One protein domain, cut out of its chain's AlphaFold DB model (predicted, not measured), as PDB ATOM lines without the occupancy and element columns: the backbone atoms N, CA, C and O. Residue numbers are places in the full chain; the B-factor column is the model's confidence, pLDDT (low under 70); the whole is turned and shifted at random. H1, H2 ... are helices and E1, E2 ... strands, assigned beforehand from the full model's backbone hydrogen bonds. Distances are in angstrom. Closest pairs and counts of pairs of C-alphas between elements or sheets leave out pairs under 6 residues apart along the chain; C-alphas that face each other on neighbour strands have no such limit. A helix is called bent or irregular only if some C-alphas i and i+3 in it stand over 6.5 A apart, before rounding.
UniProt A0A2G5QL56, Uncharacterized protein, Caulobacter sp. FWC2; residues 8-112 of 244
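AT A GLANCE: This is residues 8 to 112 of the 244 residues of an uncharacterized protein of Caulobacter sp. FWC2 (UniProt A0A2G5QL56). Two small lobes follow each other along the longest axis, joined by residues 55 to 60: the first is a three-stranded sheet, E2 E1 E3, with helix H1 packed slantwise over one face and short H2 grazing the sheet. The second is made of the twisted four-stranded sheet E4 E5 E6 E7 and the small hairpin E8 and E9, with short H3 at the end towards the first lobe, close to both. The printed part has 105 residues, with three named helices and nine named strands in the order E1 E2 H1 E3 H2 H3 E4 E5 E6 E7 E8 E9. The three sheets, in the orders E2 E1 E3, E4 E5 E6 E7 and E8 E9, are antiparallel, and the class is mixed, helices and strands. The whole is compact, with a radius of gyration of the C-alphas of 14.7 A, and its spans are 41 by 28 by 20 A.

IN THESE COORDINATES: Strand E1 is residues 8 to 11, with C-alpha 8 at (77.168, 79.437, 34.309). E2, residues 17 to 22, is the longest strand, at 15.7 A. H1, residues 25 to 35, is the longest helix and measures 15.0 A, ending with C-alpha 35 at (89.933, 80.765, 34.583). E3 is residues 44 to 47, 10.4 A long, and H2 is residues 49 to 54, 10.2 A long. H2 is irregular: its C-alphas 50 and 53 are 7.6 A apart. H3 is residues 61 to 66. The strands E4, residues 70 to 72, E5, residues 79 to 81, and E6, residues 84 to 86, have three residues each. E7 is residues 92 to 96, 9.5 A long. E8, residues 100 to 102, and E9, residues 105 to 107, come last, with C-alpha 107 at (86.676, 101.766, 41.011).

HOW THE PARTS SIT: In the first sheet E1 is the inner strand. It forms a hairpin with E2, at 151 degrees, where N 10 and O 18 are 2.9 A apart, within hydrogen-bond range. E1 and E3 are antiparallel at 157 degrees, with N 9 and O 46 at 2.8 A. H1 is on this sheet at a height of 7.1 A, over E2 and E1, and runs slantwise to the strands, at 47 degrees to E1 on the local plane. The closest C-alphas of H1 and E2 are those of Ala 28 and Ala 22, 5.3 A apart. E2, H1 and E3 form a split strand-helix-strand unit, two strands running the same way with E1 between them, and its crossover is right-handed. With H1 on one face, the sheet makes two layers. H2 only grazes this sheet. H2 and H3 are near each other, with 5 pairs of C-alphas within 10 A. H3 only grazes the sheet E4 E5 E6 E7; the closest C-alphas of H3 and E5 are those of Leu 65 and Glu 81, 6.3 A apart. Those of H3 and E8 are Leu 62 and Glu 101, at 6.7 A. E4 to E7 form a meander, each strand the antiparallel neighbour of the one before, with N 80 and O 71 at 2.8 A, N 84 and O 81 at 2.9 A, and N 93 and O 85 at 2.8 A. From edge to edge its strands turn by 89 degrees. In the hairpin E8 and E9, N 100 and O 107 are 2.9 A apart. Each O i to N i+4 pair is within hydrogen-bond range in H3, against 6 of 7 in H1 and 0 of 2 in H2, where 2 of 3 O i to N i+3 pairs are within range. H1 and H3 are apart.

THE WHOLE: The two C-alphas farthest apart, those of Arg 26 and Asp 111, are 42.0 A from each other. The printed part has no cut, and no link is long; those from H1 to E3, H2 to H3 and E4 to E5 are short but not tight. The mean pLDDT of the printed part is 90.1, with residues 90 and 94 to 95 under 70.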
ATOM      1  N   PHE A   8      76.952  80.307  33.166       96.06
ATOM      2  CA  PHE A   8      77.168  79.437  34.309       96.06
ATOM      3  C   PHE A   8      78.063  80.146  35.316       96.06
ATOM      4  O   PHE A   8      79.106  80.674  34.947       96.06
ATOM      5  N   TYR A   9      77.642  80.133  36.575       95.00
ATOM      6  CA  TYR A   9      78.434  80.571  37.712       95.00
ATOM      7  C   TYR A   9      79.356  79.431  38.132       95.00
ATOM      8  O   TYR A   9      78.874  78.327  38.406       95.00
ATOM      9  N   VAL A  10      80.660  79.681  38.137       94.75
ATOM     10  CA  VAL A  10      81.681  78.737  38.594       94.75
ATOM     11  C   VAL A  10      82.389  79.359  39.786       94.75
ATOM     12  O   VAL A  10      82.811  80.504  39.685       94.75
ATOM     13  N   THR A  11      82.485  78.627  40.894       94.19
ATOM     14  CA  THR A  11      83.083  79.102  42.153       94.19
ATOM     15  C   THR A  11      83.873  77.986  42.823       94.19
ATOM     16  O   THR A  11      83.483  76.823  42.687       94.19
ATOM     17  N   ASP A  12      84.936  78.319  43.546       92.12
ATOM     18  CA  ASP A  12      85.627  77.402  44.464       92.12
ATOM     19  C   ASP A  12      85.159  77.591  45.925       92.12
ATOM     20  O   ASP A  12      84.161  78.278  46.181       92.12
ATOM     21  N   GLU A  13      85.838  76.924  46.866       86.19
ATOM     22  CA  GLU A  13      85.614  77.059  48.315       86.19
ATOM     23  C   GLU A  13      86.248  78.335  48.913       86.19
ATOM     24  O   GLU A  13      85.843  78.751  49.997       86.19
ATOM     25  N   ASP A  14      87.173  78.979  48.193       82.44
ATOM     26  CA  ASP A  14      87.938  80.171  48.600       82.44
ATOM     27  C   ASP A  14      87.347  81.482  48.026       82.44
ATOM     28  O   ASP A  14      88.031  82.500  47.909       82.44
ATOM     29  N   GLU A  15      86.062  81.466  47.659       79.56
ATOM     30  CA  GLU A  15      85.312  82.590  47.072       79.56
ATOM     31  C   GLU A  15      85.841  83.114  45.720       79.56
ATOM     32  O   GLU A  15      85.405  84.173  45.256       79.56
ATOM     33  N   LYS A  16      86.722  82.386  45.024       86.50
ATOM     34  CA  LYS A  16      87.046  82.725  43.635       86.50
ATOM     35  C   LYS A  16      85.891  82.305  42.752       86.50
ATOM     36  O   LYS A  16      85.504  81.138  42.730       86.50
ATOM     37  N   ALA A  17      85.387  83.242  41.960       91.19
ATOM     38  CA  ALA A  17      84.276  82.963  41.074       91.19
ATOM     39  C   ALA A  17      84.397  83.634  39.707       91.19
ATOM     40  O   ALA A  17      85.034  84.671  39.537       91.19
ATOM     41  N   THR A  18      83.745  83.031  38.715       94.31
ATOM     42  CA  THR A  18      83.661  83.543  37.345       94.31
ATOM     43  C   THR A  18      82.333  83.157  36.686       94.31
ATOM     44  O   THR A  18      81.673  82.190  37.082       94.31
ATOM     45  N   VAL A  19      81.924  83.916  35.666       95.88
ATOM     46  CA  VAL A  19      80.770  83.588  34.817       95.88
ATOM     47  C   VAL A  19      81.262  83.122  33.455       95.88
ATOM     48  O   VAL A  19      81.875  83.880  32.708       95.88
ATOM     49  N   VAL A  20      80.924  81.884  33.099       95.88
ATOM     50  CA  VAL A  20      81.316  81.262  31.830       95.88
ATOM     51  C   VAL A  20      80.109  81.043  30.933       95.88
ATOM     52  O   VAL A  20      79.089  80.494  31.352       95.88
ATOM     53  N   PHE A  21      80.248  81.406  29.659       96.31
ATOM     54  CA  PHE A  21      79.247  81.147  28.632       96.31
ATOM     55  C   PHE A  21      79.549  79.842  27.897       96.31
ATOM     56  O   PHE A  21      80.525  79.743  27.158       96.31
ATOM     57  N   ALA A  22      78.696  78.834  28.064       95.38
ATOM     58  CA  ALA A  22      78.855  77.542  27.401       95.38
ATOM     59  C   ALA A  22      77.512  76.957  26.963       95.38
ATOM     60  O   ALA A  22      76.452  77.349  27.440       95.38
ATOM     61  N   THR A  23      77.532  75.972  26.069       93.94
ATOM     62  CA  THR A  23      76.310  75.242  25.692       93.94
ATOM     63  C   THR A  23      75.866  74.269  26.790       93.94
ATOM     64  O   THR A  23      74.672  74.007  26.964       93.94
ATOM     65  N   GLN A  24      76.825  73.753  27.569       92.56
ATOM     66  CA  GLN A  24      76.622  72.717  28.581       92.56
ATOM     67  C   GLN A  24      77.432  72.997  29.853       92.56
ATOM     68  O   GLN A  24      78.561  73.481  29.789       92.56
ATOM     69  N   ASN A  25      76.883  72.584  31.000       91.69
ATOM     70  CA  ASN A  25      77.502  72.737  32.323       91.69
ATOM     71  C   ASN A  25      78.910  72.118  32.390       91.69
ATOM     72  O   ASN A  25      79.820  72.723  32.943       91.69
ATOM     73  N   ARG A  26      79.124  70.958  31.746       93.38
ATOM     74  CA  ARG A  26      80.438  70.300  31.735       93.38
ATOM     75  C   ARG A  26      81.514  71.144  31.039       93.38
ATOM     76  O   ARG A  26      82.670  71.096  31.428       93.38
ATOM     77  N   ILE A  27      81.157  71.888  29.996       94.25
ATOM     78  CA  ILE A  27      82.116  72.763  29.315       94.25
ATOM     79  C   ILE A  27      82.384  73.978  30.205       94.25
ATOM     80  O   ILE A  27      83.539  74.261  30.497       94.25
ATOM     81  N   ALA A  28      81.325  74.610  30.725       94.38
ATOM     82  CA  ALA A  28      81.451  75.765  31.609       94.38
ATOM     83  C   ALA A  28      82.318  75.494  32.840       94.38
ATOM     84  O   ALA A  28      83.196  76.289  33.148       94.38
ATOM     85  N   ARG A  29      82.122  74.351  33.505       95.12
ATOM     86  CA  ARG A  29      82.915  73.967  34.675       95.12
ATOM     87  C   ARG A  29      84.408  73.848  34.353       95.12
ATOM     88  O   ARG A  29      85.222  74.150  35.209       95.12
ATOM     89  N   ARG A  30      84.777  73.438  33.133       94.69
ATOM     90  CA  ARG A  30      86.182  73.214  32.748       94.69
ATOM     91  C   ARG A  30      86.848  74.541  32.477       94.69
ATOM     92  O   ARG A  30      87.906  74.805  33.023       94.69
ATOM     93  N   GLU A  31      86.214  75.346  31.633       94.56
ATOM     94  CA  GLU A  31      86.744  76.663  31.294       94.56
ATOM     95  C   GLU A  31      86.762  77.566  32.535       94.56
ATOM     96  O   GLU A  31      87.733  78.274  32.750       94.56
ATOM     97  N   GLY A  32      85.748  77.476  33.403       93.56
ATOM     98  CA  GLY A  32      85.700  78.244  34.646       93.56
ATOM     99  C   GLY A  32      86.751  77.811  35.661       93.56
ATOM    100  O   GLY A  32      87.390  78.677  36.238       93.56
ATOM    101  N   ALA A  33      86.979  76.502  35.829       93.62
ATOM    102  CA  ALA A  33      88.069  75.991  36.666       93.62
ATOM    103  C   ALA A  33      89.440  76.486  36.179       93.62
ATOM    104  O   ALA A  33      90.251  76.926  36.985       93.62
ATOM    105  N   ASN A  34      89.666  76.486  34.860       93.69
ATOM    106  CA  ASN A  34      90.889  77.032  34.272       93.69
ATOM    107  C   ASN A  34      91.027  78.546  34.514       93.69
ATOM    108  O   ASN A  34      92.124  79.012  34.796       93.69
ATOM    109  N   GLU A  35      89.935  79.307  34.396       92.00
ATOM    110  CA  GLU A  35      89.933  80.765  34.583       92.00
ATOM    111  C   GLU A  35      90.285  81.169  36.024       92.00
ATOM    112  O   GLU A  35      91.001  82.145  36.225       92.00
ATOM    113  N   ILE A  36      89.812  80.415  37.025       92.19
ATOM    114  CA  ILE A  36      90.087  80.697  38.448       92.19
ATOM    115  C   ILE A  36      91.291  79.922  39.014       92.19
ATOM    116  O   ILE A  36      91.535  79.980  40.221       92.19
ATOM    117  N   ASP A  37      92.043  79.233  38.147       92.44
ATOM    118  CA  ASP A  37      93.213  78.406  38.483       92.44
ATOM    119  C   ASP A  37      92.919  77.394  39.607       92.44
ATOM    120  O   ASP A  37      93.560  77.377  40.658       92.44
ATOM    121  N   CYS A  38      91.877  76.584  39.402       91.38
ATOM    122  CA  CYS A  38      91.388  75.592  40.359       91.38
ATOM    123  C   CYS A  38      91.182  74.230  39.680       91.38
ATOM    124  O   CYS A  38      90.937  74.142  38.471       91.38
ATOM    125  N   GLU A  39      91.274  73.134  40.437       90.00
ATOM    126  CA  GLU A  39      91.041  71.810  39.874       90.00
ATOM    127  C   GLU A  39      89.561  71.587  39.537       90.00
ATOM    128  O   GLU A  39      88.637  72.002  40.236       90.00
ATOM    129  N   TRP A  40      89.305  70.822  38.473       87.19
ATOM    130  CA  TRP A  40      87.945  70.483  38.040       87.19
ATOM    131  C   TRP A  40      87.059  69.931  39.176       87.19
ATOM    132  O   TRP A  40      85.850  70.187  39.200       87.19
ATOM    133  N   GLY A  41      87.637  69.131  40.078       89.12
ATOM    134  CA  GLY A  41      86.934  68.497  41.196       89.12
ATOM    135  C   GLY A  41      86.541  69.459  42.316       89.12
ATOM    136  O   GLY A  41      85.569  69.178  43.012       89.12
ATOM    137  N   GLU A  42      87.229  70.592  42.419       90.62
ATOM    138  CA  GLU A  42      87.158  71.540  43.537       90.62
ATOM    139  C   GLU A  42      86.214  72.719  43.255       90.62
ATOM    140  O   GLU A  42      85.848  73.462  44.158       90.62
ATOM    141  N   VAL A  43      85.736  72.851  42.013       93.06
ATOM    142  CA  VAL A  43      84.782  73.900  41.640       93.06
ATOM    143  C   VAL A  43      83.325  73.433  41.671       93.06
ATOM    144  O   VAL A  43      82.963  72.347  41.198       93.06
ATOM    145  N   SER A  44      82.440  74.307  42.135       92.69
ATOM    146  CA  SER A  44      80.997  74.212  41.930       92.69
ATOM    147  C   SER A  44      80.601  74.923  40.635       92.69
ATOM    148  O   SER A  44      81.181  75.943  40.275       92.69
ATOM    149  N   CYS A  45      79.617  74.388  39.906       94.62
ATOM    150  CA  CYS A  45      79.128  74.992  38.665       94.62
ATOM    151  C   CYS A  45      77.600  74.998  38.610       94.62
ATOM    152  O   CYS A  45      76.958  73.956  38.429       94.62
ATOM    153  N   CYS A  46      77.028  76.194  38.693       94.19
ATOM    154  CA  CYS A  46      75.597  76.449  38.753       94.19
ATOM    155  C   CYS A  46      75.133  77.245  37.533       94.19
ATOM    156  O   CYS A  46      75.899  77.938  36.868       94.19
ATOM    157  N   ARG A  47      73.845  77.155  37.206       95.75
ATOM    158  CA  ARG A  47      73.260  77.946  36.124       95.75
ATOM    159  C   ARG A  47      72.973  79.369  36.617       95.75
ATOM    160  O   ARG A  47      72.196  79.496  37.553       95.75
ATOM    161  N   ALA A  48      73.491  80.386  35.930       94.06
ATOM    162  CA  ALA A  48      73.221  81.800  36.222       94.06
ATOM    163  C   ALA A  48      72.423  82.429  35.070       94.06
ATOM    164  O   ALA A  48      72.987  82.888  34.080       94.06
ATOM    165  N   LYS A  49      71.091  82.333  35.120       95.00
ATOM    166  CA  LYS A  49      70.201  82.751  34.013       95.00
ATOM    167  C   LYS A  49      70.151  84.266  33.848       95.00
ATOM    168  O   LYS A  49      69.987  84.757  32.737       95.00
ATOM    169  N   GLU A  50      70.325  84.977  34.949       94.88
ATOM    170  CA  GLU A  50      70.423  86.427  35.060       94.88
ATOM    171  C   GLU A  50      71.480  87.031  34.120       94.88
ATOM    172  O   GLU A  50      71.297  88.153  33.657       94.88
ATOM    173  N   PHE A  51      72.519  86.272  33.748       96.12
ATOM    174  CA  PHE A  51      73.592  86.757  32.878       96.12
ATOM    175  C   PHE A  51      73.496  86.311  31.414       96.12
ATOM    176  O   PHE A  51      74.384  86.623  30.624       96.12
ATOM    177  N   ASP A  52      72.443  85.595  31.008       94.50
ATOM    178  CA  ASP A  52      72.339  85.051  29.644       94.50
ATOM    179  C   ASP A  52      72.387  86.107  28.539       94.50
ATOM    180  O   ASP A  52      72.916  85.851  27.458       94.50
ATOM    181  N   SER A  53      71.844  87.293  28.811       94.88
ATOM    182  CA  SER A  53      71.829  88.420  27.874       94.88
ATOM    183  C   SER A  53      73.227  88.935  27.526       94.88
ATOM    184  O   SER A  53      73.377  89.596  26.502       94.88
ATOM    185  N   TYR A  54      74.238  88.621  28.340       94.56
ATOM    186  CA  TYR A  54      75.617  89.050  28.124       94.56
ATOM    187  C   TYR A  54      76.438  88.059  27.293       94.56
ATOM    188  O   TYR A  54      77.617  88.309  27.068       94.56
ATOM    189  N   ALA A  55      75.862  86.951  26.810       92.44
ATOM    190  CA  ALA A  55      76.588  85.981  25.992       92.44
ATOM    191  C   ALA A  55      77.126  86.616  24.688       92.44
ATOM    192  O   ALA A  55      76.386  87.339  24.018       92.44
ATOM    193  N   PRO A  56      78.372  86.319  24.261       92.94
ATOM    194  CA  PRO A  56      79.325  85.334  24.799       92.94
ATOM    195  C   PRO A  56      80.240  85.849  25.931       92.94
ATOM    196  O   PRO A  56      81.193  85.163  26.290       92.94
ATOM    197  N   GLY A  57      79.960  87.024  26.491       89.00
ATOM    198  CA  GLY A  57      80.710  87.643  27.579       89.00
ATOM    199  C   GLY A  57      81.757  88.664  27.119       89.00
ATOM    200  O   GLY A  57      81.928  88.884  25.915       89.00
ATOM    201  N   PRO A  58      82.476  89.283  28.076       91.44
ATOM    202  CA  PRO A  58      82.323  89.118  29.529       91.44
ATOM    203  C   PRO A  58      81.046  89.781  30.076       91.44
ATOM    204  O   PRO A  58      80.457  90.648  29.429       91.44
ATOM    205  N   VAL A  59      80.616  89.381  31.278       94.12
ATOM    206  CA  VAL A  59      79.582  90.121  32.022       94.12
ATOM    207  C   VAL A  59      80.204  91.428  32.537       94.12
ATOM    208  O   VAL A  59      81.284  91.366  33.130       94.12
ATOM    209  N   PRO A  60      79.569  92.598  32.335       93.56
ATOM    210  CA  PRO A  60      80.035  93.857  32.918       93.56
ATOM    211  C   PRO A  60      80.157  93.760  34.441       93.56
ATOM    212  O   PRO A  60      79.279  93.196  35.099       93.56
ATOM    213  N   LYS A  61      81.213  94.332  35.022       93.00
ATOM    214  CA  LYS A  61      81.450  94.260  36.474       93.00
ATOM    215  C   LYS A  61      80.340  94.924  37.275       93.00
ATOM    216  O   LYS A  61      79.986  94.413  38.332       93.00
ATOM    217  N   LEU A  62      79.755  96.006  36.759       92.75
ATOM    218  CA  LEU A  62      78.601  96.641  37.405       92.75
ATOM    219  C   LEU A  62      77.398  95.688  37.480       92.75
ATOM    220  O   LEU A  62      76.773  95.577  38.527       92.75
ATOM    221  N   ALA A  63      77.142  94.915  36.420       93.38
ATOM    222  CA  ALA A  63      76.070  93.921  36.426       93.38
ATOM    223  C   ALA A  63      76.351  92.763  37.400       93.38
ATOM    224  O   ALA A  63      75.417  92.215  37.984       93.38
ATOM    225  N   LEU A  64      77.620  92.387  37.597       93.12
ATOM    226  CA  LEU A  64      78.006  91.412  38.624       93.12
ATOM    227  C   LEU A  64      77.746  91.968  40.034       93.12
ATOM    228  O   LEU A  64      77.114  91.285  40.840       93.12
ATOM    229  N   LEU A  65      78.160  93.211  40.314       92.06
ATOM    230  CA  LEU A  65      77.904  93.881  41.600       92.06
ATOM    231  C   LEU A  65      76.403  93.971  41.918       92.06
ATOM    232  O   LEU A  65      75.996  93.650  43.034       92.06
ATOM    233  N   ASP A  66      75.578  94.332  40.930       91.31
ATOM    234  CA  ASP A  66      74.115  94.403  41.071       91.31
ATOM    235  C   ASP A  66      73.485  93.043  41.426       91.31
ATOM    236  O   ASP A  66      72.400  92.981  42.003       91.31
ATOM    237  N   ASN A  67      74.173  91.941  41.107       91.38
ATOM    238  CA  ASN A  67      73.764  90.573  41.430       91.38
ATOM    239  C   ASN A  67      74.488  90.013  42.670       91.38
ATOM    240  O   ASN A  67      74.564  88.798  42.847       91.38
ATOM    241  N   GLY A  68      75.006  90.887  43.539       89.56
ATOM    242  CA  GLY A  68      75.549  90.515  44.848       89.56
ATOM    243  C   GLY A  68      76.992  90.019  44.829       89.56
ATOM    244  O   GLY A  68      77.439  89.429  45.808       89.56
ATOM    245  N   TRP A  69      77.726  90.236  43.737       91.50
ATOM    246  CA  TRP A  69      79.163  89.984  43.728       91.50
ATOM    247  C   TRP A  69      79.896  91.098  44.460       91.50
ATOM    248  O   TRP A  69      79.426  92.236  44.523       91.50
ATOM    249  N   TRP A  70      81.090  90.777  44.945       91.75
ATOM    250  CA  TRP A  70      82.037  91.772  45.409       91.75
ATOM    251  C   TRP A  70      83.233  91.853  44.459       91.75
ATOM    252  O   TRP A  70      83.559  90.897  43.757       91.75
ATOM    253  N   MET A  71      83.863  93.023  44.397       91.88
ATOM    254  CA  MET A  71      85.032  93.282  43.554       91.88
ATOM    255  C   MET A  71      86.055  94.112  44.319       91.88
ATOM    256  O   MET A  71      85.689  94.956  45.132       91.88
ATOM    257  N   THR A  72      87.339  93.942  44.024       93.00
ATOM    258  CA  THR A  72      88.385  94.816  44.565       93.00
ATOM    259  C   THR A  72      88.485  96.100  43.743       93.00
ATOM    260  O   THR A  72      88.651  96.058  42.523       93.00
ATOM    261  N   CYS A  73      88.408  97.253  44.405       93.50
ATOM    262  CA  CYS A  73      88.629  98.550  43.776       93.50
ATOM    263  C   CYS A  73      90.058  98.646  43.218       93.50
ATOM    264  O   CYS A  73      91.027  98.489  43.953       93.50
ATOM    265  N   HIS A  74      90.208  98.987  41.939       94.69
ATOM    266  CA  HIS A  74      91.510  99.111  41.273       94.69
ATOM    267  C   HIS A  74      92.392 100.258  41.788       94.69
ATOM    268  O   HIS A  74      93.594 100.247  41.524       94.69
ATOM    269  N   GLY A  75      91.800 101.265  42.435       93.06
ATOM    270  CA  GLY A  75      92.526 102.435  42.931       93.06
ATOM    271  C   GLY A  75      92.916 102.328  44.400       93.06
ATOM    272  O   GLY A  75      94.067 102.557  44.745       93.06
ATOM    273  N   CYS A  76      91.957 101.996  45.273       91.06
ATOM    274  CA  CYS A  76      92.190 101.944  46.720       91.06
ATOM    275  C   CYS A  76      92.244 100.530  47.304       91.06
ATOM    276  O   CYS A  76      92.351 100.408  48.516       91.06
ATOM    277  N   GLU A  77      92.122  99.486  46.478       91.81
ATOM    278  CA  GLU A  77      92.233  98.069  46.870       91.81
ATOM    279  C   GLU A  77      91.172  97.574  47.872       91.81
ATOM    280  O   GLU A  77      91.169  96.411  48.266       91.81
ATOM    281  N   ARG A  78      90.203  98.421  48.231       90.19
ATOM    282  CA  ARG A  78      89.083  98.060  49.105       90.19
ATOM    283  C   ARG A  78      88.010  97.249  48.374       90.19
ATOM    284  O   ARG A  78      87.783  97.442  47.176       90.19
ATOM    285  N   ARG A  79      87.316  96.373  49.109       91.50
ATOM    286  CA  ARG A  79      86.184  95.565  48.613       91.50
ATOM    287  C   ARG A  79      84.972  96.456  48.334       91.50
ATOM    288  O   ARG A  79      84.561  97.221  49.200       91.50
ATOM    289  N   ILE A  80      84.403  96.329  47.140       91.88
ATOM    290  CA  ILE A  80      83.157  96.953  46.687       91.88
ATOM    291  C   ILE A  80      82.072  95.879  46.703       91.88
ATOM    292  O   ILE A  80      82.229  94.863  46.032       91.88
ATOM    293  N   GLU A  81      80.975  96.103  47.420       89.50
ATOM    294  CA  GLU A  81      79.848  95.171  47.503       89.50
ATOM    295  C   GLU A  81      78.530  95.925  47.704       89.50
ATOM    296  O   GLU A  81      78.410  96.772  48.589       89.50
ATOM    297  N   GLY A  82      77.521  95.623  46.880       78.25
ATOM    298  CA  GLY A  82      76.170  96.180  47.029       78.25
ATOM    299  C   GLY A  82      76.104  97.712  47.017       78.25
ATOM    300  O   GLY A  82      75.260  98.280  47.705       78.25
ATOM    301  N   GLY A  83      77.016  98.373  46.294       75.88
ATOM    302  CA  GLY A  83      77.124  99.834  46.258       75.88
ATOM    303  C   GLY A  83      77.901 100.446  47.424       75.88
ATOM    304  O   GLY A  83      78.018 101.661  47.494       75.88
ATOM    305  N   TYR A  84      78.488  99.651  48.316       81.19
ATOM    306  CA  TYR A  84      79.294 100.135  49.437       81.19
ATOM    307  C   TYR A  84      80.745  99.688  49.302       81.19
ATOM    308  O   TYR A  84      81.060  98.736  48.587       81.19
ATOM    309  N   VAL A  85      81.627 100.379  50.014       83.88
ATOM    310  CA  VAL A  85      83.022  99.973  50.177       83.88
ATOM    311  C   VAL A  85      83.219  99.478  51.598       83.88
ATOM    312  O   VAL A  85      82.650 100.038  52.528       83.88
ATOM    313  N   HIS A  86      84.020  98.435  51.765       82.56
ATOM    314  CA  HIS A  86      84.434  97.962  53.079       82.56
ATOM    315  C   HIS A  86      85.788  98.568  53.446       82.56
ATOM    316  O   HIS A  86      86.651  98.736  52.581       82.56
ATOM    317  N   ASP A  87      85.968  98.924  54.711       79.81
ATOM    318  CA  ASP A  87      87.260  99.355  55.231       79.81
ATOM    319  C   ASP A  87      88.226  98.172  55.437       79.81
ATOM    320  O   ASP A  87      87.908  97.013  55.155       79.81
ATOM    321  N   ASP A  88      89.428  98.467  55.936       73.50
ATOM    322  CA  ASP A  88      90.475  97.465  56.180       73.50
ATOM    323  C   ASP A  88      90.101  96.461  57.291       73.50
ATOM    324  O   ASP A  88      90.750  95.423  57.440       73.50
ATOM    325  N   HIS A  89      89.064  96.755  58.080       73.94
ATOM    326  CA  HIS A  89      88.513  95.874  59.108       73.94
ATOM    327  C   HIS A  89      87.343  95.024  58.590       73.94
ATOM    328  O   HIS A  89      86.858  94.151  59.310       73.94
ATOM    329  N   GLY A  90      86.939  95.220  57.332       69.94
ATOM    330  CA  GLY A  90      85.806  94.541  56.712       69.94
ATOM    331  C   GLY A  90      84.458  95.177  57.052       69.94
ATOM    332  O   GLY A  90      83.421  94.662  56.615       69.94
ATOM    333  N   ASP A  91      84.454  96.294  57.778       75.56
ATOM    334  CA  ASP A  91      83.243  97.019  58.127       75.56
ATOM    335  C   ASP A  91      82.765  97.843  56.930       75.56
ATOM    336  O   ASP A  91      83.545  98.418  56.168       75.56
ATOM    337  N   ARG A  92      81.445  97.870  56.737       75.62
ATOM    338  CA  ARG A  92      80.820  98.640  55.662       75.62
ATOM    339  C   ARG A  92      80.982 100.133  55.954       75.62
ATOM    340  O   ARG A  92      80.495 100.601  56.981       75.62
ATOM    341  N   ASP A  93      81.569 100.875  55.020       74.88
ATOM    342  CA  ASP A  93      81.544 102.338  55.043       74.88
ATOM    343  C   ASP A  93      80.089 102.813  54.938       74.88
ATOM    344  O   ASP A  93      79.317 102.343  54.098       74.88
ATOM    345  N   GLU A  94      79.697 103.740  55.809       69.06
ATOM    346  CA  GLU A  94      78.335 104.276  55.855       69.06
ATOM    347  C   GLU A  94      77.961 105.030  54.567       69.06
ATOM    348  O   GLU A  94      76.777 105.215  54.273       69.06
ATOM    349  N   HIS A  95      78.956 105.442  53.775       69.50
ATOM    350  CA  HIS A  95      78.741 106.155  52.525       69.50
ATOM    351  C   HIS A  95      78.476 105.190  51.371       69.50
ATOM    352  O   HIS A  95      79.339 104.411  50.960       69.50
ATOM    353  N   GLU A  96      77.277 105.302  50.798       71.69
ATOM    354  CA  GLU A  96      76.977 104.700  49.505       71.69
ATOM    355  C   GLU A  96      77.944 105.256  48.455       71.69
ATOM    356  O   GLU A  96      78.197 106.461  48.352       71.69
ATOM    357  N   THR A  97      78.520 104.344  47.693       81.19
ATOM    358  CA  THR A  97      79.467 104.629  46.627       81.19
ATOM    359  C   THR A  97      78.783 104.481  45.276       81.19
ATOM    360  O   THR A  97      77.754 103.822  45.145       81.19
ATOM    361  N   ALA A  98      79.362 105.098  44.250       89.69
ATOM    362  CA  ALA A  98      78.907 104.959  42.873       89.69
ATOM    363  C   ALA A  98      80.029 104.294  42.067       89.69
ATOM    364  O   ALA A  98      80.852 105.012  41.482       89.69
ATOM    365  N   PRO A  99      80.115 102.948  42.072       93.56
ATOM    366  CA  PRO A  99      81.170 102.250  41.364       93.56
ATOM    367  C   PRO A  99      81.177 102.598  39.878       93.56
ATOM    368  O   PRO A  99      80.128 102.708  39.242       93.56
ATOM    369  N   VAL A 100      82.372 102.753  39.314       94.75
ATOM    370  CA  VAL A 100      82.573 103.053  37.893       94.75
ATOM    371  C   VAL A 100      83.406 101.956  37.245       94.75
ATOM    372  O   VAL A 100      84.452 101.560  37.759       94.75
ATOM    373  N   GLU A 101      82.940 101.459  36.103       94.50
ATOM    374  CA  GLU A 101      83.657 100.491  35.275       94.50
ATOM    375  C   GLU A 101      84.282 101.213  34.076       94.50
ATOM    376  O   GLU A 101      83.578 101.801  33.255       94.50
ATOM    377  N   ILE A 102      85.615 101.182  33.985       93.62
ATOM    378  CA  ILE A 102      86.381 101.828  32.910       93.62
ATOM    379  C   ILE A 102      87.422 100.835  32.378       93.62
ATOM    380  O   ILE A 102      88.346 100.407  33.074       93.62
ATOM    381  N   GLY A 103      87.273 100.449  31.109       90.12
ATOM    382  CA  GLY A 103      88.107  99.413  30.498       90.12
ATOM    383  C   GLY A 103      87.934  98.069  31.210       90.12
ATOM    384  O   GLY A 103      86.827  97.555  31.313       90.12
ATOM    385  N   GLN A 104      89.035  97.487  31.693       86.94
ATOM    386  CA  GLN A 104      89.003  96.244  32.472       86.94
ATOM    387  C   GLN A 104      88.981  96.465  33.990       86.94
ATOM    388  O   GLN A 104      88.913  95.479  34.716       86.94
ATOM    389  N   GLY A 105      89.022  97.708  34.478       92.06
ATOM    390  CA  GLY A 105      89.020  98.008  35.910       92.06
ATOM    391  C   GLY A 105      87.649  98.400  36.451       92.06
ATOM    392  O   GLY A 105      86.755  98.793  35.697       92.06
ATOM    393  N   ILE A 106      87.510  98.306  37.772       94.88
ATOM    394  CA  ILE A 106      86.397  98.883  38.524       94.88
ATOM    395  C   ILE A 106      86.935  99.709  39.685       94.88
ATOM    396  O   ILE A 106      87.868  99.296  40.372       94.88
ATOM    397  N   TRP A 107      86.349 100.879  39.901       95.81
ATOM    398  CA  TRP A 107      86.676 101.766  41.011       95.81
ATOM    399  C   TRP A 107      85.424 102.027  41.827       95.81
ATOM    400  O   TRP A 107      84.320 102.004  41.288       95.81
ATOM    401  N   CYS A 108      85.582 102.297  43.120       93.56
ATOM    402  CA  CYS A 108      84.448 102.601  43.989       93.56
ATOM    403  C   CYS A 108      83.789 103.952  43.672       93.56
ATOM    404  O   CYS A 108      82.638 104.173  44.031       93.56
ATOM    405  N   SER A 109      84.503 104.861  43.009       92.75
ATOM    406  CA  SER A 109      83.980 106.157  42.583       92.75
ATOM    407  C   SER A 109      84.803 106.737  41.435       92.75
ATOM    408  O   SER A 109      85.953 106.338  41.218       92.75
ATOM    409  N   GLN A 110      84.233 107.724  40.734       93.94
ATOM    410  CA  GLN A 110      84.957 108.505  39.728       93.94
ATOM    411  C   GLN A 110      86.185 109.206  40.331       93.94
ATOM    412  O   GLN A 110      87.258 109.171  39.740       93.94
ATOM    413  N   ASP A 111      86.063 109.754  41.542       93.81
ATOM    414  CA  ASP A 111      87.181 110.395  42.244       93.81
ATOM    415  C   ASP A 111      88.324 109.408  42.522       93.81
ATOM    416  O   ASP A 111      89.499 109.749  42.387       93.81
ATOM    417  N   CYS A 112      87.993 108.161  42.879       94.25
ATOM    418  CA  CYS A 112      88.990 107.117  43.091       94.25
ATOM    419  C   CYS A 112      89.688 106.724  41.782       94.25
ATOM    420  O   CYS A 112      90.907 106.544  41.780       94.25
TER     421      CYS A 112